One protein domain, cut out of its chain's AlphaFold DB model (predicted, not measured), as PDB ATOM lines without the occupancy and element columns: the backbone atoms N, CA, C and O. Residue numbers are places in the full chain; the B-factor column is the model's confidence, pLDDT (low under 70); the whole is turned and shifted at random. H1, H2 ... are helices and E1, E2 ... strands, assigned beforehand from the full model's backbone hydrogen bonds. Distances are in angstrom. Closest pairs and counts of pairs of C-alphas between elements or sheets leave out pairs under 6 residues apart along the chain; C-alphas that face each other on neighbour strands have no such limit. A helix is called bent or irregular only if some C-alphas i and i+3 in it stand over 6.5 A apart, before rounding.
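This is residues 273 to 393 of the 448 residues of the protein "Hypothetical protein" of Cyprideis torosa (UniProt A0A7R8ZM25). One twisted wall of six antiparallel strands has a long helix, H1, running past its E6 edge, where it only grazes the sheet; residues 388 to 393 of H1 stick out. The printed part has 121 residues, with E1 to E6 then H1 along it, a mixed class of helices and strands. The sheet's order, E1 E2 E3 E4 E5 E6, is a meander, each strand the antiparallel neighbour of the one before. The whole is only just compact, close to loose, with a radius of gyration of the C-alphas of 16.4 A and spans of 48 by 35 by 24 A.

Start at E1, residues 273 to 275, a hairpin with E2, residues 278 to 284; N 274 and O 278 are 2.8 A apart. E3, residues 294 to 305, bends by 62 degrees at residue 297; look for N 281 and O 298 from E2, 2.7 A. E4, residues 310 to 317, follows with N 301 and O 314 at 2.9 A. E5, residues 337 to 344, is the antiparallel neighbour of E4, with N 315 of E4 and O 337 of E5 within hydrogen-bond range at 2.7 A. E6, residues 347 to 356, is the antiparallel neighbour of E5, with N 340 of E5 and O 354 of E6 within hydrogen-bond range at 2.8 A. H1, residues 368 to 393, is near E6 and grazes the sheet with residues 379 to 387; 20 of its 22 O i to N i+4 pairs are within hydrogen-bond range. H1 is only just irregular: C-alphas 373 and 376 are 6.6 A apart.

Find C-alpha 273 at (16.954, -21.233, 42.601), where E1 begins. E3 spans 32.2 A and E6 24.1 A. From C-alpha 368 at (-9.500, -6.859, 22.329), H1 runs 37.9 A to C-alpha 393 at (26.341, -18.351, 17.831).

The C-alphas farthest apart, of Glu 327 and Ser 346, are 49.5 A apart. The printed part has no cut. The links E4 to E5 and E6 to H1 are long. Model confidence is under 70 at, among others, residues 363 to 366 and 368 to 375.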
ATOM      1  N   ARG A 273      16.851 -19.812  42.916       62.28
ATOM      2  CA  ARG A 273      16.954 -21.233  42.601       62.28
ATOM      3  C   ARG A 273      16.457 -22.006  43.812       62.28
ATOM      4  O   ARG A 273      17.071 -21.967  44.864       62.28
ATOM      5  N   LEU A 274      15.325 -22.678  43.649       68.94
ATOM      6  CA  LEU A 274      14.804 -23.617  44.639       68.94
ATOM      7  C   LEU A 274      15.539 -24.959  44.523       68.94
ATOM      8  O   LEU A 274      15.693 -25.678  45.503       68.94
ATOM      9  N   ASN A 275      15.978 -25.299  43.309       73.50
ATOM     10  CA  ASN A 275      16.860 -26.421  42.986       73.50
ATOM     11  C   ASN A 275      17.491 -26.200  41.598       73.50
ATOM     12  O   ASN A 275      17.275 -25.157  40.974       73.50
ATOM     13  N   ASP A 276      18.252 -27.182  41.106       71.25
ATOM     14  CA  ASP A 276      18.978 -27.100  39.828       71.25
ATOM     15  C   ASP A 276      18.076 -26.770  38.632       71.25
ATOM     16  O   ASP A 276      18.490 -26.054  37.721       71.25
ATOM     17  N   ASN A 277      16.820 -27.216  38.688       81.25
ATOM     18  CA  ASN A 277      15.875 -27.131  37.584       81.25
ATOM     19  C   ASN A 277      14.728 -26.151  37.839       81.25
ATOM     20  O   ASN A 277      13.946 -25.902  36.929       81.25
ATOM     21  N   THR A 278      14.592 -25.598  39.047       80.31
ATOM     22  CA  THR A 278      13.439 -24.776  39.444       80.31
ATOM     23  C   THR A 278      13.892 -23.459  40.051       80.31
ATOM     24  O   THR A 278      14.668 -23.450  41.006       80.31
ATOM     25  N   MET A 279      13.381 -22.337  39.543       85.19
ATOM     26  CA  MET A 279      13.783 -21.013  40.008       85.19
ATOM     27  C   MET A 279      12.667 -19.963  39.926       85.19
ATOM     28  O   MET A 279      11.864 -19.995  39.001       85.19
ATOM     29  N   ILE A 280      12.629 -19.005  40.854       82.25
ATOM     30  CA  ILE A 280      11.677 -17.879  40.833       82.25
ATOM     31  C   ILE A 280      12.294 -16.695  40.094       82.25
ATOM     32  O   ILE A 280      13.113 -15.984  40.664       82.25
ATOM     33  N   THR A 281      11.916 -16.468  38.840       83.50
ATOM     34  CA  THR A 281      12.436 -15.368  38.015       83.50
ATOM     35  C   THR A 281      11.552 -14.132  38.053       83.50
ATOM     36  O   THR A 281      10.330 -14.226  38.153       83.50
ATOM     37  N   TYR A 282      12.186 -12.981  37.872       85.81
ATOM     38  CA  TYR A 282      11.527 -11.739  37.514       85.81
ATOM     39  C   TYR A 282      11.835 -11.417  36.048       85.81
ATOM     40  O   TYR A 282      12.995 -11.473  35.632       85.81
ATOM     41  N   SER A 283      10.817 -11.076  35.265       83.25
ATOM     42  CA  SER A 283      10.980 -10.575  33.900       83.25
ATOM     43  C   SER A 283      10.089  -9.365  33.671       83.25
ATOM     44  O   SER A 283       9.075  -9.191  34.343       83.25
ATOM     45  N   ALA A 284      10.467  -8.506  32.727       83.81
ATOM     46  CA  ALA A 284       9.654  -7.356  32.376       83.81
ATOM     47  C   ALA A 284       9.755  -7.006  30.897       83.81
ATOM     48  O   ALA A 284      10.786  -7.229  30.265       83.81
ATOM     49  N   THR A 285       8.678  -6.445  30.361       80.69
ATOM     50  CA  THR A 285       8.612  -5.939  28.991       80.69
ATOM     51  C   THR A 285       8.951  -4.455  28.962       80.69
ATOM     52  O   THR A 285       8.654  -3.731  29.910       80.69
ATOM     53  N   ALA A 286       9.530  -3.987  27.856       76.12
ATOM     54  CA  ALA A 286       9.626  -2.557  27.582       76.12
ATOM     55  C   ALA A 286       8.232  -1.946  27.341       76.12
ATOM     56  O   ALA A 286       7.285  -2.666  26.999       76.12
ATOM     57  N   ASP A 287       8.123  -0.626  27.497       76.62
ATOM     58  CA  ASP A 287       6.961   0.130  27.033       76.62
ATOM     59  C   ASP A 287       6.865   0.026  25.500       76.62
ATOM     60  O   ASP A 287       7.869   0.124  24.792       76.62
ATOM     61  N   LYS A 288       5.658  -0.189  24.968       69.25
ATOM     62  CA  LYS A 288       5.398  -0.225  23.520       69.25
ATOM     63  C   LYS A 288       4.273   0.746  23.175       69.25
ATOM     64  O   LYS A 288       3.119   0.343  23.028       69.25
ATOM     65  N   GLY A 289       4.618   2.030  23.068       77.06
ATOM     66  CA  GLY A 289       3.674   3.106  22.750       77.06
ATOM     67  C   GLY A 289       2.536   3.182  23.780       77.06
ATOM     68  O   GLY A 289       2.821   3.428  24.951       77.06
ATOM     69  N   PRO A 290       1.265   2.929  23.400       73.06
ATOM     70  CA  PRO A 290       0.128   2.990  24.329       73.06
ATOM     71  C   PRO A 290       0.129   1.867  25.386       73.06
ATOM     72  O   PRO A 290      -0.658   1.886  26.330       73.06
ATOM     73  N   ILE A 291       0.996   0.862  25.241       73.56
ATOM     74  CA  ILE A 291       1.090  -0.288  26.141       73.56
ATOM     75  C   ILE A 291       2.235  -0.054  27.133       73.56
ATOM     76  O   ILE A 291       3.401  -0.237  26.789       73.56
ATOM     77  N   LYS A 292       1.889   0.294  28.383       79.19
ATOM     78  CA  LYS A 292       2.836   0.362  29.519       79.19
ATOM     79  C   LYS A 292       3.648  -0.932  29.711       79.19
ATOM     80  O   LYS A 292       3.254  -2.019  29.298       79.19
ATOM     81  N   SER A 293       4.769  -0.858  30.393       83.38
ATOM     82  CA  SER A 293       5.610  -2.006  30.704       83.38
ATOM     83  C   SER A 293       4.909  -2.930  31.691       83.38
ATOM     84  O   SER A 293       4.170  -2.506  32.588       83.38
ATOM     85  N   ARG A 294       5.100  -4.233  31.488       86.44
ATOM     86  CA  ARG A 294       4.588  -5.281  32.367       86.44
ATOM     87  C   ARG A 294       5.746  -5.947  33.071       86.44
ATOM     88  O   ARG A 294       6.794  -6.147  32.461       86.44
ATOM     89  N   ASP A 295       5.541  -6.323  34.321       88.69
ATOM     90  CA  ASP A 295       6.441  -7.221  35.028       88.69
ATOM     91  C   ASP A 295       5.748  -8.544  35.374       88.69
ATOM     92  O   ASP A 295       4.526  -8.628  35.514       88.69
ATOM     93  N   PHE A 296       6.551  -9.597  35.470       89.44
ATOM     94  CA  PHE A 296       6.132 -10.949  35.804       89.44
ATOM     95  C   PHE A 296       7.060 -11.500  36.879       89.44
ATOM     96  O   PHE A 296       8.279 -11.354  36.789       89.44
ATOM     97  N   VAL A 297       6.484 -12.206  37.848       90.31
ATOM     98  CA  VAL A 297       7.239 -13.025  38.801       90.31
ATOM     99  C   VAL A 297       6.831 -14.468  38.590       90.31
ATOM    100  O   VAL A 297       5.706 -14.845  38.910       90.31
ATOM    101  N   ASN A 298       7.722 -15.258  38.001       91.12
ATOM    102  CA  ASN A 298       7.432 -16.604  37.531       91.12
ATOM    103  C   ASN A 298       8.216 -17.646  38.314       91.12
ATOM    104  O   ASN A 298       9.437 -17.566  38.395       91.12
ATOM    105  N   LEU A 299       7.530 -18.682  38.782       91.62
ATOM    106  CA  LEU A 299       8.153 -19.968  39.030       91.62
ATOM    107  C   LEU A 299       8.477 -20.605  37.678       91.62
ATOM    108  O   LEU A 299       7.592 -20.835  36.851       91.62
ATOM    109  N   CYS A 300       9.753 -20.870  37.462       91.75
ATOM    110  CA  CYS A 300      10.286 -21.432  36.237       91.75
ATOM    111  C   CYS A 300      10.807 -22.826  36.519       91.75
ATOM    112  O   CYS A 300      11.543 -23.007  37.488       91.75
ATOM    113  N   ARG A 301      10.494 -23.780  35.647       90.88
ATOM    114  CA  ARG A 301      11.118 -25.100  35.658       90.88
ATOM    115  C   ARG A 301      11.719 -25.398  34.295       90.88
ATOM    116  O   ARG A 301      11.039 -25.223  33.286       90.88
ATOM    117  N   ALA A 302      12.972 -25.825  34.276       90.19
ATOM    118  CA  ALA A 302      13.633 -26.354  33.095       90.19
ATOM    119  C   ALA A 302      13.805 -27.868  33.237       90.19
ATOM    120  O   ALA A 302      13.992 -28.365  34.346       90.19
ATOM    121  N   ASP A 303      13.719 -28.593  32.132       90.25
ATOM    122  CA  ASP A 303      13.974 -30.031  32.108       90.25
ATOM    123  C   ASP A 303      14.631 -30.440  30.789       90.25
ATOM    124  O   ASP A 303      14.465 -29.755  29.774       90.25
ATOM    125  N   VAL A 304      15.375 -31.543  30.808       89.12
ATOM    126  CA  VAL A 304      16.104 -32.064  29.647       89.12
ATOM    127  C   VAL A 304      15.883 -33.567  29.538       89.12
ATOM    128  O   VAL A 304      16.310 -34.337  30.392       89.12
ATOM    129  N   ASP A 305      15.266 -33.987  28.440       88.38
ATOM    130  CA  ASP A 305      15.225 -35.381  28.012       88.38
ATOM    131  C   ASP A 305      16.354 -35.587  26.994       88.38
ATOM    132  O   ASP A 305      16.193 -35.360  25.792       88.38
ATOM    133  N   ALA A 306      17.532 -35.956  27.501       84.56
ATOM    134  CA  ALA A 306      18.732 -36.131  26.686       84.56
ATOM    135  C   ALA A 306      18.581 -37.259  25.653       84.56
ATOM    136  O   ALA A 306      19.116 -37.153  24.551       84.56
ATOM    137  N   GLN A 307      17.815 -38.311  25.972       84.44
ATOM    138  CA  GLN A 307      17.568 -39.421  25.045       84.44
ATOM    139  C   GLN A 307      16.780 -38.957  23.821       84.44
ATOM    140  O   GLN A 307      17.036 -39.413  22.711       84.44
ATOM    141  N   LYS A 308      15.850 -38.017  24.015       84.44
ATOM    142  CA  LYS A 308      15.029 -37.452  22.937       84.44
ATOM    143  C   LYS A 308      15.536 -36.113  22.412       84.44
ATOM    144  O   LYS A 308      14.813 -35.468  21.658       84.44
ATOM    145  N   GLN A 309      16.726 -35.672  22.834       85.31
ATOM    146  CA  GLN A 309      17.289 -34.363  22.478       85.31
ATOM    147  C   GLN A 309      16.281 -33.221  22.691       85.31
ATOM    148  O   GLN A 309      16.109 -32.344  21.840       85.31
ATOM    149  N   LYS A 310      15.552 -33.268  23.814       90.31
ATOM    150  CA  LYS A 310      14.417 -32.382  24.063       90.31
ATOM    151  C   LYS A 310      14.596 -31.567  25.332       90.31
ATOM    152  O   LYS A 310      14.797 -32.105  26.415       90.31
ATOM    153  N   TYR A 311      14.445 -30.260  25.189       90.62
ATOM    154  CA  TYR A 311      14.560 -29.281  26.257       90.62
ATOM    155  C   TYR A 311      13.199 -28.658  26.520       90.62
ATOM    156  O   TYR A 311      12.472 -28.301  25.592       90.62
ATOM    157  N   TYR A 312      12.867 -28.498  27.793       92.44
ATOM    158  CA  TYR A 312      11.620 -27.903  28.245       92.44
ATOM    159  C   TYR A 312      11.930 -26.717  29.137       92.44
ATOM    160  O   TYR A 312      12.812 -26.784  29.993       92.44
ATOM    161  N   LYS A 313      11.154 -25.647  28.991       91.81
ATOM    162  CA  LYS A 313      11.131 -24.572  29.971       91.81
ATOM    163  C   LYS A 313       9.712 -24.075  30.154       91.81
ATOM    164  O   LYS A 313       9.103 -23.598  29.205       91.81
ATOM    165  N   ALA A 314       9.196 -24.190  31.369       92.81
ATOM    166  CA  ALA A 314       7.855 -23.764  31.737       92.81
ATOM    167  C   ALA A 314       7.909 -22.629  32.762       92.81
ATOM    168  O   ALA A 314       8.817 -22.568  33.593       92.81
ATOM    169  N   TYR A 315       6.910 -21.757  32.705       92.19
ATOM    170  CA  TYR A 315       6.738 -20.562  33.515       92.19
ATOM    171  C   TYR A 315       5.300 -20.507  34.029       92.19
ATOM    172  O   TYR A 315       4.349 -20.625  33.253       92.19
ATOM    173  N   LYS A 316       5.144 -20.246  35.324       93.94
ATOM    174  CA  LYS A 316       3.864 -19.895  35.937       93.94
ATOM    175  C   LYS A 316       4.079 -18.744  36.900       93.94
ATOM    176  O   LYS A 316       4.965 -18.816  37.748       93.94
ATOM    177  N   SER A 317       3.288 -17.687  36.778       93.06
ATOM    178  CA  SER A 317       3.352 -16.583  37.722       93.06
ATOM    179  C   SER A 317       2.906 -17.026  39.107       93.06
ATOM    180  O   SER A 317       1.961 -17.800  39.267       93.06
ATOM    181  N   ILE A 318       3.613 -16.533  40.115       90.81
ATOM    182  CA  ILE A 318       3.331 -16.799  41.521       90.81
ATOM    183  C   ILE A 318       3.188 -15.481  42.272       90.81
ATOM    184  O   ILE A 318       3.743 -14.454  41.873       90.81
ATOM    185  N   ARG A 319       2.448 -15.512  43.383       86.06
ATOM    186  CA  ARG A 319       2.567 -14.458  44.392       86.06
ATOM    187  C   ARG A 319       3.863 -14.697  45.147       86.06
ATOM    188  O   ARG A 319       4.135 -15.820  45.565       86.06
ATOM    189  N   TYR A 320       4.669 -13.656  45.255       83.38
ATOM    190  CA  TYR A 320       5.964 -13.735  45.897       83.38
ATOM    191  C   TYR A 320       6.247 -12.392  46.551       83.38
ATOM    192  O   TYR A 320       6.679 -11.446  45.894       83.38
ATOM    193  N   ASP A 321       5.938 -12.314  47.842       77.69
ATOM    194  CA  ASP A 321       5.871 -11.051  48.586       77.69
ATOM    195  C   ASP A 321       7.231 -10.347  48.691       77.69
ATOM    196  O   ASP A 321       7.295  -9.136  48.880       77.69
ATOM    197  N   GLN A 322       8.328 -11.082  48.479       75.50
ATOM    198  CA  GLN A 322       9.679 -10.520  48.405       75.50
ATOM    199  C   GLN A 322       9.907  -9.659  47.149       75.50
ATOM    200  O   GLN A 322      10.841  -8.862  47.118       75.50
ATOM    201  N   VAL A 323       9.066  -9.799  46.116       72.56
ATOM    202  CA  VAL A 323       9.127  -9.004  44.881       72.56
ATOM    203  C   VAL A 323       7.799  -8.256  44.699       72.56
ATOM    204  O   VAL A 323       6.930  -8.689  43.919       72.56
ATOM    205  N   PRO A 324       7.621  -7.126  45.415       79.38
ATOM    206  CA  PRO A 324       6.417  -6.314  45.301       79.38
ATOM    207  C   PRO A 324       6.255  -5.753  43.876       79.38
ATOM    208  O   PRO A 324       7.213  -5.758  43.095       79.38
ATOM    209  N   PRO A 325       5.043  -5.310  43.492       80.75
ATOM    210  CA  PRO A 325       4.818  -4.599  42.234       80.75
ATOM    211  C   PRO A 325       5.775  -3.415  42.077       80.75
ATOM    212  O   PRO A 325       5.988  -2.658  43.022       80.75
ATOM    213  N   VAL A 326       6.354  -3.260  40.886       81.94
ATOM    214  CA  VAL A 326       7.250  -2.138  40.587       81.94
ATOM    215  C   VAL A 326       6.429  -0.905  40.223       81.94
ATOM    216  O   VAL A 326       5.551  -0.968  39.360       81.94
ATOM    217  N   GLU A 327       6.738   0.222  40.862       78.06
ATOM    218  CA  GLU A 327       6.144   1.522  40.555       78.06
ATOM    219  C   GLU A 327       6.352   1.844  39.063       78.06
ATOM    220  O   GLU A 327       7.459   1.714  38.540       78.06
ATOM    221  N   ASN A 328       5.273   2.203  38.358       82.50
ATOM    222  CA  ASN A 328       5.195   2.403  36.898       82.50
ATOM    223  C   ASN A 328       5.099   1.150  36.010       82.50
ATOM    224  O   ASN A 328       5.066   1.289  34.787       82.50
ATOM    225  N   ARG A 329       4.969  -0.057  36.576       85.75
ATOM    226  CA  ARG A 329       4.701  -1.282  35.802       85.75
ATOM    227  C   ARG A 329       3.369  -1.910  36.166       85.75
ATOM    228  O   ARG A 329       2.898  -1.827  37.296       85.75
ATOM    229  N   ILE A 330       2.765  -2.581  35.192       86.94
ATOM    230  CA  ILE A 330       1.569  -3.389  35.421       86.94
ATOM    231  C   ILE A 330       2.003  -4.829  35.712       86.94
ATOM    232  O   ILE A 330       2.555  -5.495  34.837       86.94
ATOM    233  N   ARG A 331       1.703  -5.334  36.917       89.81
ATOM    234  CA  ARG A 331       1.944  -6.739  37.281       89.81
ATOM    235  C   ARG A 331       1.031  -7.669  36.498       89.81
ATOM    236  O   ARG A 331      -0.144  -7.835  36.850       89.81
ATOM    237  N   ALA A 332       1.601  -8.266  35.461       89.06
ATOM    238  CA  ALA A 332       0.983  -9.279  34.626       89.06
ATOM    239  C   ALA A 332       1.099 -10.669  35.268       89.06
ATOM    240  O   ALA A 332       1.835 -10.876  36.238       89.06
ATOM    241  N   PHE A 333       0.332 -11.619  34.744       90.00
ATOM    242  CA  PHE A 333       0.237 -12.967  35.284       90.00
ATOM    243  C   PHE A 333       0.312 -14.014  34.171       90.00
ATOM    244  O   PHE A 333      -0.568 -14.112  33.328       90.00
ATOM    245  N   ASN A 334       1.354 -14.840  34.180       89.31
ATOM    246  CA  ASN A 334       1.441 -16.040  33.352       89.31
ATOM    247  C   ASN A 334       0.694 -17.186  34.033       89.31
ATOM    248  O   ASN A 334       1.082 -17.615  35.118       89.31
ATOM    249  N   TYR A 335      -0.327 -17.740  33.390       89.62
ATOM    250  CA  TYR A 335      -0.976 -18.951  33.886       89.62
ATOM    251  C   TYR A 335      -0.097 -20.170  33.621       89.62
ATOM    252  O   TYR A 335       0.329 -20.849  34.554       89.62
ATOM    253  N   VAL A 336       0.199 -20.413  32.343       88.56
ATOM    254  CA  VAL A 336       1.112 -21.455  31.870       88.56
ATOM    255  C   VAL A 336       1.742 -20.953  30.581       88.56
ATOM    256  O   VAL A 336       1.083 -20.841  29.554       88.56
ATOM    257  N   SER A 337       3.022 -20.627  30.630       91.00
ATOM    258  CA  SER A 337       3.783 -20.280  29.433       91.00
ATOM    259  C   SER A 337       5.050 -21.110  29.392       91.00
ATOM    260  O   SER A 337       5.466 -21.670  30.403       91.00
ATOM    261  N   GLY A 338       5.691 -21.211  28.243       91.31
ATOM    262  CA  GLY A 338       6.884 -22.021  28.118       91.31
ATOM    263  C   GLY A 338       7.340 -22.183  26.692       91.31
ATOM    264  O   GLY A 338       6.711 -21.702  25.752       91.31
ATOM    265  N   PHE A 339       8.437 -22.900  26.543       91.31
ATOM    266  CA  PHE A 339       8.858 -23.399  25.254       91.31
ATOM    267  C   PHE A 339       9.411 -24.811  25.369       91.31
ATOM    268  O   PHE A 339       9.863 -25.252  26.429       91.31
ATOM    269  N   THR A 340       9.381 -25.507  24.242       92.50
ATOM    270  CA  THR A 340      10.116 -26.750  24.044       92.50
ATOM    271  C   THR A 340      11.043 -26.591  22.858       92.50
ATOM    272  O   THR A 340      10.661 -25.971  21.867       92.50
ATOM    273  N   VAL A 341      12.249 -27.132  22.973       91.69
ATOM    274  CA  VAL A 341      13.202 -27.244  21.869       91.69
ATOM    275  C   VAL A 341      13.447 -28.721  21.638       91.69
ATOM    276  O   VAL A 341      13.772 -29.436  22.583       91.69
ATOM    277  N   VAL A 342      13.247 -29.184  20.412       92.00
ATOM    278  CA  VAL A 342      13.453 -30.581  20.019       92.00
ATOM    279  C   VAL A 342      14.494 -30.595  18.912       92.00
ATOM    280  O   VAL A 342      14.290 -29.932  17.896       92.00
ATOM    281  N   GLY A 343      15.600 -31.312  19.101       86.88
ATOM    282  CA  GLY A 343      16.547 -31.559  18.015       86.88
ATOM    283  C   GLY A 343      15.883 -32.372  16.903       86.88
ATOM    284  O   GLY A 343      15.112 -33.288  17.192       86.88
ATOM    285  N   ASP A 344      16.153 -32.034  15.643       83.69
ATOM    286  CA  ASP A 344      15.671 -32.816  14.504       83.69
ATOM    287  C   ASP A 344      16.510 -34.104  14.382       83.69
ATOM    288  O   ASP A 344      17.713 -34.024  14.118       83.69
ATOM    289  N   PRO A 345      15.917 -35.302  14.554       81.06
ATOM    290  CA  PRO A 345      16.666 -36.555  14.473       81.06
ATOM    291  C   PRO A 345      17.274 -36.805  13.088       81.06
ATOM    292  O   PRO A 345      18.266 -37.520  12.978       81.06
ATOM    293  N   SER A 346      16.680 -36.234  12.035       86.12
ATOM    294  CA  SER A 346      17.143 -36.375  10.651       86.12
ATOM    295  C   SER A 346      18.228 -35.365  10.276       86.12
ATOM    296  O   SER A 346      18.982 -35.586   9.328       86.12
ATOM    297  N   ASN A 347      18.340 -34.269  11.030       83.81
ATOM    298  CA  ASN A 347      19.356 -33.248  10.829       83.81
ATOM    299  C   ASN A 347      19.789 -32.652  12.178       83.81
ATOM    300  O   ASN A 347      19.158 -31.711  12.661       83.81
ATOM    301  N   PRO A 348      20.916 -33.113  12.751       79.19
ATOM    302  CA  PRO A 348      21.427 -32.611  14.027       79.19
ATOM    303  C   PRO A 348      21.722 -31.102  14.061       79.19
ATOM    304  O   PRO A 348      21.870 -30.535  15.139       79.19
ATOM    305  N   SER A 349      21.800 -30.441  12.900       79.88
ATOM    306  CA  SER A 349      21.978 -28.984  12.787       79.88
ATOM    307  C   SER A 349      20.651 -28.215  12.790       79.88
ATOM    308  O   SER A 349      20.639 -27.004  12.588       79.88
ATOM    309  N   ARG A 350      19.516 -28.899  12.980       84.00
ATOM    310  CA  ARG A 350      18.182 -28.298  13.034       84.00
ATOM    311  C   ARG A 350      17.504 -28.579  14.364       84.00
ATOM    312  O   ARG A 350      17.757 -29.565  15.052       84.00
ATOM    313  N   SER A 351      16.616 -27.670  14.743       87.50
ATOM    314  CA  SER A 351      15.795 -27.803  15.939       87.50
ATOM    315  C   SER A 351      14.423 -27.195  15.702       87.50
ATOM    316  O   SER A 351      14.285 -26.186  15.011       87.50
ATOM    317  N   GLN A 352      13.405 -27.793  16.309       88.94
ATOM    318  CA  GLN A 352      12.057 -27.253  16.359       88.94
ATOM    319  C   GLN A 352      11.840 -26.549  17.698       88.94
ATOM    320  O   GLN A 352      12.020 -27.152  18.756       88.94
ATOM    321  N   VAL A 353      11.406 -25.288  17.655       86.75
ATOM    322  CA  VAL A 353      11.025 -24.518  18.845       86.75
ATOM    323  C   VAL A 353       9.508 -24.361  18.873       86.75
ATOM    324  O   VAL A 353       8.931 -23.755  17.975       86.75
ATOM    325  N   ASN A 354       8.858 -24.870  19.918       87.50
ATOM    326  CA  ASN A 354       7.426 -24.662  20.150       87.50
ATOM    327  C   ASN A 354       7.249 -23.744  21.354       87.50
ATOM    328  O   ASN A 354       7.738 -24.071  22.434       87.50
ATOM    329  N   ILE A 355       6.540 -22.629  21.186       85.12
ATOM    330  CA  ILE A 355       6.288 -21.647  22.247       85.12
ATOM    331  C   ILE A 355       4.804 -21.685  22.612       85.12
ATOM    332  O   ILE A 355       3.944 -21.585  21.743       85.12
ATOM    333  N   ILE A 356       4.509 -21.791  23.905       86.62
ATOM    334  CA  ILE A 356       3.156 -21.690  24.456       86.62
ATOM    335  C   ILE A 356       3.129 -20.454  25.346       86.62
ATOM    336  O   ILE A 356       3.970 -20.304  26.228       86.62
ATOM    337  N   THR A 357       2.172 -19.560  25.122       83.44
ATOM    338  CA  THR A 357       1.984 -18.381  25.972       83.44
ATOM    339  C   THR A 357       0.531 -18.294  26.402       83.44
ATOM    340  O   THR A 357      -0.356 -18.137  25.570       83.44
ATOM    341  N   HIS A 358       0.298 -18.373  27.709       86.69
ATOM    342  CA  HIS A 358      -0.987 -18.080  28.329       86.69
ATOM    343  C   HIS A 358      -0.744 -17.071  29.450       86.69
ATOM    344  O   HIS A 358      -0.338 -17.431  30.561       86.69
ATOM    345  N   ALA A 359      -0.938 -15.795  29.120       82.56
ATOM    346  CA  ALA A 359      -0.630 -14.667  29.985       82.56
ATOM    347  C   ALA A 359      -1.812 -13.695  30.058       82.56
ATOM    348  O   ALA A 359      -2.286 -13.213  29.031       82.56
ATOM    349  N   ASP A 360      -2.236 -13.361  31.274       84.25
ATOM    350  CA  ASP A 360      -3.039 -12.178  31.555       84.25
ATOM    351  C   ASP A 360      -2.111 -10.971  31.715       84.25
ATOM    352  O   ASP A 360      -1.447 -10.766  32.734       84.25
ATOM    353  N   ILE A 361      -2.062 -10.157  30.670       78.50
ATOM    354  CA  ILE A 361      -1.267  -8.927  30.621       78.50
ATOM    355  C   ILE A 361      -2.027  -7.696  31.138       78.50
ATOM    356  O   ILE A 361      -1.551  -6.565  30.964       78.50
ATOM    357  N   LYS A 362      -3.185  -7.922  31.784       74.31
ATOM    358  CA  LYS A 362      -4.060  -6.924  32.413       74.31
ATOM    359  C   LYS A 362      -4.258  -5.707  31.527       74.31
ATOM    360  O   LYS A 362      -3.903  -4.577  31.862       74.31
ATOM    361  N   LEU A 363      -4.779  -5.962  30.335       63.50
ATOM    362  CA  LEU A 363      -5.058  -4.948  29.323       63.50
ATOM    363  C   LEU A 363      -6.413  -4.274  29.551       63.50
ATOM    364  O   LEU A 363      -7.124  -3.997  28.595       63.50
ATOM    365  N   THR A 364      -6.760  -3.971  30.802       57.81
ATOM    366  CA  THR A 364      -8.077  -3.444  31.210       57.81
ATOM    367  C   THR A 364      -8.495  -2.131  30.529       57.81
ATOM    368  O   THR A 364      -9.611  -1.679  30.740       57.81
ATOM    369  N   LEU A 365      -7.640  -1.533  29.689       56.25
ATOM    370  CA  LEU A 365      -7.891  -0.300  28.940       56.25
ATOM    371  C   LEU A 365      -7.595  -0.409  27.430       56.25
ATOM    372  O   LEU A 365      -7.567   0.610  26.747       56.25
ATOM    373  N   VAL A 366      -7.336  -1.606  26.888       59.84
ATOM    374  CA  VAL A 366      -6.986  -1.789  25.466       59.84
ATOM    375  C   VAL A 366      -8.026  -2.687  24.781       59.84
ATOM    376  O   VAL A 366      -8.236  -3.807  25.247       59.84
ATOM    377  N   PRO A 367      -8.664  -2.248  23.676       70.69
ATOM    378  CA  PRO A 367      -9.655  -3.052  22.962       70.69
ATOM    379  C   PRO A 367      -9.100  -4.420  22.545       70.69
ATOM    380  O   PRO A 367      -7.970  -4.502  22.059       70.69
ATOM    381  N   ALA A 368      -9.901  -5.485  22.666       64.50
ATOM    382  CA  ALA A 368      -9.500  -6.859  22.329       64.50
ATOM    383  C   ALA A 368      -8.860  -6.971  20.930       64.50
ATOM    384  O   ALA A 368      -7.857  -7.657  20.749       64.50
ATOM    385  N   GLN A 369      -9.376  -6.218  19.957       66.81
ATOM    386  CA  GLN A 369      -8.859  -6.147  18.585       66.81
ATOM    387  C   GLN A 369      -7.386  -5.702  18.522       66.81
ATOM    388  O   GLN A 369      -6.598  -6.259  17.761       66.81
ATOM    389  N   VAL A 370      -6.983  -4.751  19.369       65.19
ATOM    390  CA  VAL A 370      -5.594  -4.274  19.465       65.19
ATOM    391  C   VAL A 370      -4.701  -5.345  20.101       65.19
ATOM    392  O   VAL A 370      -3.565  -5.546  19.675       65.19
ATOM    393  N   VAL A 371      -5.221  -6.097  21.074       61.03
ATOM    394  CA  VAL A 371      -4.504  -7.215  21.717       61.03
ATOM    395  C   VAL A 371      -4.220  -8.336  20.720       61.03
ATOM    396  O   VAL A 371      -3.081  -8.797  20.613       61.03
ATOM    397  N   HIS A 372      -5.240  -8.721  19.950       64.31
ATOM    398  CA  HIS A 372      -5.145  -9.752  18.920       64.31
ATOM    399  C   HIS A 372      -4.219  -9.356  17.762       64.31
ATOM    400  O   HIS A 372      -3.583 -10.230  17.183       64.31
ATOM    401  N   ALA A 373      -4.070  -8.062  17.462       64.19
ATOM    402  CA  ALA A 373      -3.116  -7.586  16.458       64.19
ATOM    403  C   ALA A 373      -1.654  -7.603  16.954       64.19
ATOM    404  O   ALA A 373      -0.725  -7.817  16.172       64.19
ATOM    405  N   ILE A 374      -1.422  -7.381  18.253       62.16
ATOM    406  CA  ILE A 374      -0.074  -7.183  18.812       62.16
ATOM    407  C   ILE A 374       0.572  -8.494  19.271       62.16
ATOM    408  O   ILE A 374       1.780  -8.677  19.079       62.16
ATOM    409  N   GLN A 375      -0.194  -9.415  19.863       63.75
ATOM    410  CA  GLN A 375       0.366 -10.661  20.395       63.75
ATOM    411  C   GLN A 375       1.056 -11.528  19.321       63.75
ATOM    412  O   GLN A 375       2.225 -11.871  19.535       63.75
ATOM    413  N   PRO A 376       0.446 -11.809  18.148       70.56
ATOM    414  CA  PRO A 376       1.096 -12.596  17.097       70.56
ATOM    415  C   PRO A 376       2.387 -11.947  16.592       70.56
ATOM    416  O   PRO A 376       3.389 -12.634  16.395       70.56
ATOM    417  N   LYS A 377       2.402 -10.613  16.459       71.38
ATOM    418  CA  LYS A 377       3.599  -9.861  16.060       71.38
ATOM    419  C   LYS A 377       4.720 -10.006  17.088       71.38
ATOM    420  O   LYS A 377       5.852 -10.275  16.715       71.38
ATOM    421  N   SER A 378       4.409  -9.909  18.381       66.75
ATOM    422  CA  SER A 378       5.417 -10.049  19.441       66.75
ATOM    423  C   SER A 378       6.052 -11.443  19.509       66.75
ATOM    424  O   SER A 378       7.256 -11.549  19.726       66.75
ATOM    425  N   ILE A 379       5.262 -12.499  19.280       70.56
ATOM    426  CA  ILE A 379       5.760 -13.878  19.224       70.56
ATOM    427  C   ILE A 379       6.615 -14.066  17.969       70.56
ATOM    428  O   ILE A 379       7.711 -14.614  18.054       70.56
ATOM    429  N   ARG A 380       6.155 -13.561  16.819       75.00
ATOM    430  CA  ARG A 380       6.915 -13.592  15.565       75.00
ATOM    431  C   ARG A 380       8.267 -12.890  15.706       75.00
ATOM    432  O   ARG A 380       9.282 -13.483  15.360       75.00
ATOM    433  N   ASP A 381       8.288 -11.664  16.225       73.81
ATOM    434  CA  ASP A 381       9.516 -10.878  16.393       73.81
ATOM    435  C   ASP A 381      10.505 -11.594  17.329       73.81
ATOM    436  O   ASP A 381      11.704 -11.630  17.056       73.81
ATOM    437  N   LEU A 382      10.005 -12.223  18.401       72.56
ATOM    438  CA  LEU A 382      10.817 -13.040  19.305       72.56
ATOM    439  C   LEU A 382      11.420 -14.259  18.595       72.56
ATOM    440  O   LEU A 382      12.599 -14.541  18.787       72.56
ATOM    441  N   ILE A 383      10.630 -14.975  17.790       76.88
ATOM    442  CA  ILE A 383      11.106 -16.144  17.035       76.88
ATOM    443  C   ILE A 383      12.189 -15.732  16.033       76.88
ATOM    444  O   ILE A 383      13.219 -16.394  15.957       76.88
ATOM    445  N   ILE A 384      11.993 -14.623  15.312       76.75
ATOM    446  CA  ILE A 384      12.978 -14.100  14.353       76.75
ATOM    447  C   ILE A 384      14.281 -13.727  15.068       76.75
ATOM    448  O   ILE A 384      15.357 -14.133  14.634       76.75
ATOM    449  N   ALA A 385      14.195 -12.995  16.182       74.81
ATOM    450  CA  ALA A 385      15.372 -12.602  16.953       74.81
ATOM    451  C   ALA A 385      16.118 -13.815  17.531       74.81
ATOM    452  O   ALA A 385      17.346 -13.854  17.500       74.81
ATOM    453  N   LEU A 386      15.382 -14.818  18.024       78.62
ATOM    454  CA  LEU A 386      15.959 -16.064  18.524       78.62
ATOM    455  C   LEU A 386      16.702 -16.819  17.417       78.62
ATOM    456  O   LEU A 386      17.817 -17.273  17.653       78.62
ATOM    457  N   ALA A 387      16.096 -16.948  16.233       81.00
ATOM    458  CA  ALA A 387      16.712 -17.633  15.100       81.00
ATOM    459  C   ALA A 387      18.023 -16.949  14.679       81.00
ATOM    460  O   ALA A 387      19.060 -17.606  14.621       81.00
ATOM    461  N   ALA A 388      18.002 -15.624  14.504       79.56
ATOM    462  CA  ALA A 388      19.184 -14.855  14.113       79.56
ATOM    463  C   ALA A 388      20.337 -14.980  15.129       79.56
ATOM    464  O   ALA A 388      21.496 -15.157  14.752       79.56
ATOM    465  N   GLU A 389      20.031 -14.919  16.428       80.62
ATOM    466  CA  GLU A 389      21.052 -15.052  17.472       80.62
ATOM    467  C   GLU A 389      21.580 -16.494  17.579       80.62
ATOM    468  O   GLU A 389      22.772 -16.700  17.811       80.62
ATOM    469  N   ALA A 390      20.730 -17.507  17.379       78.56
ATOM    470  CA  ALA A 390      21.157 -18.905  17.359       78.56
ATOM    471  C   ALA A 390      22.110 -19.196  16.187       78.56
ATOM    472  O   ALA A 390      23.154 -19.815  16.393       78.56
ATOM    473  N   GLU A 391      21.798 -18.701  14.987       82.94
ATOM    474  CA  GLU A 391      22.643 -18.848  13.793       82.94
ATOM    475  C   GLU A 391      24.010 -18.186  13.982       82.94
ATOM    476  O   GLU A 391      25.047 -18.806  13.739       82.94
ATOM    477  N   LYS A 392      24.027 -16.956  14.506       79.81
ATOM    478  CA  LYS A 392      25.261 -16.229  14.821       79.81
ATOM    479  C   LYS A 392      26.163 -17.010  15.783       79.81
ATOM    480  O   LYS A 392      27.370 -17.099  15.556       79.81
ATOM    481  N   ASN A 393      25.587 -17.572  16.847       73.56
ATOM    482  CA  ASN A 393      26.341 -18.351  17.831       73.56
ATOM    483  C   ASN A 393      26.853 -19.672  17.239       73.56
ATOM    484  O   ASN A 393      28.004 -20.037  17.470       73.56
TER     485      ASN A 393